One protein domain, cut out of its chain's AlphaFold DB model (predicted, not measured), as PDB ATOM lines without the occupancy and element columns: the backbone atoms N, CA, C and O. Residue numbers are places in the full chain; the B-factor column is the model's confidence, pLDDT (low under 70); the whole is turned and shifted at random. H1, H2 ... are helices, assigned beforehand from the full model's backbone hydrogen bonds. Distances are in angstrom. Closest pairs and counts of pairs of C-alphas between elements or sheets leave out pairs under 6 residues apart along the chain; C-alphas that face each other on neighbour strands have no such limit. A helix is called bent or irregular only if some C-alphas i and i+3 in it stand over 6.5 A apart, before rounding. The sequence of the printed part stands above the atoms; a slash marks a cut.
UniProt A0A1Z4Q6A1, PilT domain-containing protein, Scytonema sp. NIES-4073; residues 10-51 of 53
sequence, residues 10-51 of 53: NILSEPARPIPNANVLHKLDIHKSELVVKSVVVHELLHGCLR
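This is residues 10 to 51 of the 53 residues of the protein "PilT domain-containing protein" of Scytonema sp. NIES-4073 (UniProt A0A1Z4Q6A1). Look for a flat, open frame of three short helices, with H1 in the middle between H2 on one side and H3, the longest, on the other. The link of residues 31 to 38 runs past the middle from H2 to H3, and residues 29 to 36, of which 29 and 30 belong to H2, stand free. The printed part has 42 residues with three named helices in the order H1, H2, H3 and no named strand, and its class is all helix. It is only just loose, close to compact, with a radius of gyration of the C-alphas of 11.0 A and spans of 27 by 25 by 10 A.

Start from H3, residues 39 to 49, and look toward H1, residues 10 to 16: they are close but not clearly touching, and their closest C-alphas, those of Ser 13 and Leu 45, are 6.9 A apart. These two helices run the same way at a shallow tilt of 33 degrees, only just on the shallow side. H1 also touches H2, residues 22 to 30; their closest C-alphas, those of Ile 11 and Val 24, are 6.9 A apart. Their lines are about perpendicular, at 76 degrees. H2 and H3 are apart. Every O i to N i+4 pair is within hydrogen-bond range in H2 and H3; in H1 1 of 3 is, beside 2 of 4 O i to N i+3 pairs. H1 is irregular, with C-alphas 12 and 15 7.0 A apart.

Find C-alpha 39 at (-41.981, -3.197, 38.445); from there H3 runs 15.7 A to C-alpha 49 at (-45.065, 0.791, 53.330). H1 begins at C-alpha 10, at (-52.413, -7.753, 47.476), and covers 10.1 A to C-alpha 16. H2 runs 12.4 A from C-alpha 22 to C-alpha 30.

The C-alphas farthest apart are those of Ile 30 and Arg 51, at 29.3 A. The printed part has no cut; H1 to H2 is a tight link and H2 to H3 a short one. The mean pLDDT of the printed part is 86.1, and Leu 35 is the one printed residue under 70.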
ATOM      1  N   ASN A  10     -51.611  -7.201  46.387       79.94
ATOM      2  CA  ASN A  10     -52.413  -7.753  47.476       79.94
ATOM      3  C   ASN A  10     -51.826  -9.052  48.030       79.94
ATOM      4  O   ASN A  10     -51.821  -9.255  49.239       79.94
ATOM      5  N   ILE A  11     -51.282  -9.906  47.161       86.62
ATOM      6  CA  ILE A  11     -50.685 -11.167  47.593       86.62
ATOM      7  C   ILE A  11     -49.353 -10.902  48.296       86.62
ATOM      8  O   ILE A  11     -49.109 -11.442  49.368       86.62
ATOM      9  N   LEU A  12     -48.509 -10.035  47.734       86.75
ATOM     10  CA  LEU A  12     -47.197  -9.734  48.317       86.75
ATOM     11  C   LEU A  12     -47.269  -8.916  49.611       86.75
ATOM     12  O   LEU A  12     -46.376  -9.031  50.443       86.75
ATOM     13  N   SER A  13     -48.316  -8.109  49.789       89.12
ATOM     14  CA  SER A  13     -48.557  -7.339  51.016       89.12
ATOM     15  C   SER A  13     -49.306  -8.126  52.093       89.12
ATOM     16  O   SER A  13     -49.330  -7.693  53.243       89.12
ATOM     17  N   GLU A  14     -49.883  -9.287  51.765       92.00
ATOM     18  CA  GLU A  14     -50.635 -10.121  52.708       92.00
ATOM     19  C   GLU A  14     -49.858 -10.446  54.001       92.00
ATOM     20  O   GLU A  14     -50.450 -10.306  55.070       92.00
ATOM     21  N   PRO A  15     -48.547 -10.789  53.976       89.38
ATOM     22  CA  PRO A  15     -47.774 -11.036  55.197       89.38
ATOM     23  C   PRO A  15     -47.666  -9.829  56.140       89.38
ATOM     24  O   PRO A  15     -47.391 -10.013  57.321       89.38
ATOM     25  N   ALA A  16     -47.864  -8.607  55.634       87.38
ATOM     26  CA  ALA A  16     -47.817  -7.376  56.423       87.38
ATOM     27  C   ALA A  16     -49.184  -6.991  57.023       87.38
ATOM     28  O   ALA A  16     -49.285  -5.987  57.730       87.38
ATOM     29  N   ARG A  17     -50.252  -7.752  56.745       89.06
ATOM     30  CA  ARG A  17     -51.581  -7.490  57.311       89.06
ATOM     31  C   ARG A  17     -51.647  -7.913  58.785       89.06
ATOM     32  O   ARG A  17     -51.064  -8.934  59.136       89.06
ATOM     33  N   PRO A  18     -52.434  -7.217  59.634       88.94
ATOM     34  CA  PRO A  18     -52.598  -7.590  61.044       88.94
ATOM     35  C   PRO A  18     -53.112  -9.020  61.259       88.94
ATOM     36  O   PRO A  18     -52.722  -9.685  62.213       88.94
ATOM     37  N   ILE A  19     -53.996  -9.490  60.373       93.62
ATOM     38  CA  ILE A  19     -54.511 -10.863  60.362       93.62
ATOM     39  C   ILE A  19     -54.381 -11.387  58.925       93.62
ATOM     40  O   ILE A  19     -55.256 -11.112  58.099       93.62
ATOM     41  N   PRO A  20     -53.281 -12.081  58.593       92.12
ATOM     42  CA  PRO A  20     -53.028 -12.547  57.236       92.12
ATOM     43  C   PRO A  20     -53.814 -13.822  56.907       92.12
ATOM     44  O   PRO A  20     -54.060 -14.676  57.765       92.12
ATOM     45  N   ASN A  21     -54.161 -14.004  55.634       93.44
ATOM     46  CA  ASN A  21     -54.785 -15.232  55.154       93.44
ATOM     47  C   ASN A  21     -53.762 -16.379  55.036       93.44
ATOM     48  O   ASN A  21     -52.906 -16.388  54.149       93.44
ATOM     49  N   ALA A  22     -53.902 -17.402  55.882       93.25
ATOM     50  CA  ALA A  22     -52.992 -18.550  55.929       93.25
ATOM     51  C   ALA A  22     -52.862 -19.306  54.590       93.25
ATOM     52  O   ALA A  22     -51.772 -19.766  54.250       93.25
ATOM     53  N   ASN A  23     -53.931 -19.390  53.788       91.31
ATOM     54  CA  ASN A  23     -53.873 -20.047  52.477       91.31
ATOM     55  C   ASN A  23     -53.010 -19.260  51.485       91.31
ATOM     56  O   ASN A  23     -52.352 -19.852  50.629       91.31
ATOM     57  N   VAL A  24     -53.016 -17.930  51.591       89.25
ATOM     58  CA  VAL A  24     -52.178 -17.058  50.762       89.25
ATOM     59  C   VAL A  24     -50.716 -17.204  51.171       89.25
ATOM     60  O   VAL A  24     -49.867 -17.401  50.304       89.25
ATOM     61  N   LEU A  25     -50.430 -17.212  52.477       90.88
ATOM     62  CA  LEU A  25     -49.076 -17.432  52.992       90.88
ATOM     63  C   LEU A  25     -48.514 -18.800  52.586       90.88
ATOM     64  O   LEU A  25     -47.373 -18.885  52.139       90.88
ATOM     65  N   HIS A  26     -49.319 -19.861  52.675       90.94
ATOM     66  CA  HIS A  26     -48.902 -21.208  52.287       90.94
ATOM     67  C   HIS A  26     -48.588 -21.312  50.787       90.94
ATOM     68  O   HIS A  26     -47.572 -21.880  50.395       90.94
ATOM     69  N   LYS A  27     -49.422 -20.706  49.930       86.75
ATOM     70  CA  LYS A  27     -49.162 -20.651  48.484       86.75
ATOM     71  C   LYS A  27     -47.926 -19.821  48.154       86.75
ATOM     72  O   LYS A  27     -47.150 -20.217  47.291       86.75
ATOM     73  N   LEU A  28     -47.733 -18.693  48.838       86.38
ATOM     74  CA  LEU A  28     -46.521 -17.893  48.697       86.38
ATOM     75  C   LEU A  28     -45.283 -18.712  49.032       86.38
ATOM     76  O   LEU A  28     -44.328 -18.653  48.271       86.38
ATOM     77  N   ASP A  29     -45.322 -19.487  50.116       87.31
ATOM     78  CA  ASP A  29     -44.225 -20.351  50.552       87.31
ATOM     79  C   ASP A  29     -43.868 -21.432  49.526       87.31
ATOM     80  O   ASP A  29     -42.701 -21.572  49.160       87.31
ATOM     81  N   ILE A  30     -44.874 -22.121  48.984       87.19
ATOM     82  CA  ILE A  30     -44.683 -23.165  47.965       87.19
ATOM     83  C   ILE A  30     -44.125 -22.589  46.655       87.19
ATOM     84  O   ILE A  30     -43.319 -23.237  45.987       87.19
ATOM     85  N   HIS A  31     -44.531 -21.374  46.276       81.75
ATOM     86  CA  HIS A  31     -44.210 -20.781  44.974       81.75
ATOM     87  C   HIS A  31     -43.096 -19.718  45.013       81.75
ATOM     88  O   HIS A  31     -42.904 -19.008  44.023       81.75
ATOM     89  N   LYS A  32     -42.316 -19.620  46.103       76.00
ATOM     90  CA  LYS A  32     -41.226 -18.626  46.258       76.00
ATOM     91  C   LYS A  32     -40.224 -18.625  45.096       76.00
ATOM     92  O   LYS A  32     -39.741 -17.567  44.706       76.00
ATOM     93  N   SER A  33     -39.925 -19.798  44.540       72.81
ATOM     94  CA  SER A  33     -38.928 -19.981  43.472       72.81
ATOM     95  C   SER A  33     -39.446 -19.641  42.067       72.81
ATOM     96  O   SER A  33     -38.658 -19.577  41.127       72.81
ATOM     97  N   GLU A  34     -40.754 -19.422  41.907       74.56
ATOM     98  CA  GLU A  34     -41.413 -19.101  40.628       74.56
ATOM     99  C   GLU A  34     -41.956 -17.660  40.605       74.56
ATOM    100  O   GLU A  34     -42.881 -17.330  39.858       74.56
ATOM    101  N   LEU A  35     -41.391 -16.795  41.447       69.56
ATOM    102  CA  LEU A  35     -41.879 -15.443  41.667       69.56
ATOM    103  C   LEU A  35     -41.472 -14.493  40.526       69.56
ATOM    104  O   LEU A  35     -40.292 -14.186  40.355       69.56
ATOM    105  N   VAL A  36     -42.458 -13.945  39.806       72.81
ATOM    106  CA  VAL A  36     -42.287 -12.715  39.008       72.81
ATOM    107  C   VAL A  36     -43.062 -11.593  39.646       72.81
ATOM    108  O   VAL A  36     -44.270 -11.696  39.862       72.81
ATOM    109  N   VAL A  37     -42.372 -10.479  39.850       77.44
ATOM    110  CA  VAL A  37     -42.974  -9.234  40.305       77.44
ATOM    111  C   VAL A  37     -42.865  -8.211  39.179       77.44
ATOM    112  O   VAL A  37     -41.785  -7.977  38.640       77.44
ATOM    113  N   LYS A  38     -43.990  -7.599  38.797       81.19
ATOM    114  CA  LYS A  38     -43.978  -6.437  37.895       81.19
ATOM    115  C   LYS A  38     -43.313  -5.258  38.605       81.19
ATOM    116  O   LYS A  38     -43.548  -5.045  39.789       81.19
ATOM    117  N   SER A  39     -42.575  -4.421  37.879       82.44
ATOM    118  CA  SER A  39     -41.981  -3.197  38.445       82.44
ATOM    119  C   SER A  39     -43.015  -2.293  39.137       82.44
ATOM    120  O   SER A  39     -42.740  -1.745  40.199       82.44
ATOM    121  N   VAL A  40     -44.232  -2.203  38.587       84.69
ATOM    122  CA  VAL A  40     -45.357  -1.449  39.175       84.69
ATOM    123  C   VAL A  40     -45.736  -1.968  40.567       84.69
ATOM    124  O   VAL A  40     -45.981  -1.179  41.471       84.69
ATOM    125  N   VAL A  41     -45.689  -3.287  40.772       85.62
ATOM    126  CA  VAL A  41     -46.023  -3.923  42.055       85.62
ATOM    127  C   VAL A  41     -44.998  -3.556  43.136       85.62
ATOM    128  O   VAL A  41     -45.360  -3.361  44.293       85.62
ATOM    129  N   VAL A  42     -43.726  -3.368  42.764       85.94
ATOM    130  CA  VAL A  42     -42.692  -2.859  43.687       85.94
ATOM    131  C   VAL A  42     -42.985  -1.416  44.102       85.94
ATOM    132  O   VAL A  42     -42.877  -1.083  45.281       85.94
ATOM    133  N   HIS A  43     -43.382  -0.565  43.150       87.81
ATOM    134  CA  HIS A  43     -43.744   0.823  43.443       87.81
ATOM    135  C   HIS A  43     -44.942   0.905  44.395       87.81
ATOM    136  O   HIS A  43     -44.891   1.635  45.383       87.81
ATOM    137  N   GLU A  44     -45.990   0.125  44.145       89.38
ATOM    138  CA  GLU A  44     -47.175   0.075  45.000       89.38
ATOM    139  C   GLU A  44     -46.868  -0.451  46.414       89.38
ATOM    140  O   GLU A  44     -47.366   0.121  47.386       89.38
ATOM    141  N   LEU A  45     -46.011  -1.476  46.553       89.25
ATOM    142  CA  LEU A  45     -45.554  -1.964  47.864       89.25
ATOM    143  C   LEU A  45     -44.820  -0.874  48.644       89.25
ATOM    144  O   LEU A  45     -45.169  -0.607  49.791       89.25
ATOM    145  N   LEU A  46     -43.841  -0.207  48.021       90.56
ATOM    146  CA  LEU A  46     -43.102   0.883  48.661       90.56
ATOM    147  C   LEU A  46     -44.043   2.022  49.069       90.56
ATOM    148  O   LEU A  46     -43.986   2.514  50.194       90.56
ATOM    149  N   HIS A  47     -44.935   2.411  48.159       90.88
ATOM    150  CA  HIS A  47     -45.941   3.438  48.388       90.88
ATOM    151  C   HIS A  47     -46.842   3.077  49.583       90.88
ATOM    152  O   HIS A  47     -47.136   3.946  50.401       90.88
ATOM    153  N   GLY A  48     -47.253   1.812  49.715       87.50
ATOM    154  CA  GLY A  48     -47.993   1.299  50.872       87.50
ATOM    155  C   GLY A  48     -47.185   1.342  52.171       87.50
ATOM    156  O   GLY A  48     -47.663   1.905  53.153       87.50
ATOM    157  N   CYS A  49     -45.954   0.820  52.164       88.25
ATOM    158  CA  CYS A  49     -45.065   0.791  53.330       88.25
ATOM    159  C   CYS A  49     -44.797   2.187  53.909       88.25
ATOM    160  O   CYS A  49     -44.807   2.359  55.121       88.25
ATOM    161  N   LEU A  50     -44.608   3.195  53.051       90.62
ATOM    162  CA  LEU A  50     -44.357   4.582  53.464       90.62
ATOM    163  C   LEU A  50     -45.571   5.280  54.102       90.62
ATOM    164  O   LEU A  50     -45.438   6.399  54.590       90.62
ATOM    165  N   ARG A  51     -46.752   4.656  54.071       87.25
ATOM    166  CA  ARG A  51     -47.990   5.161  54.689       87.25
ATOM    167  C   ARG A  51     -48.524   4.260  55.794       87.25
ATOM    168  O   ARG A  51     -49.646   4.477  56.254       87.25
TER     169      ARG A  51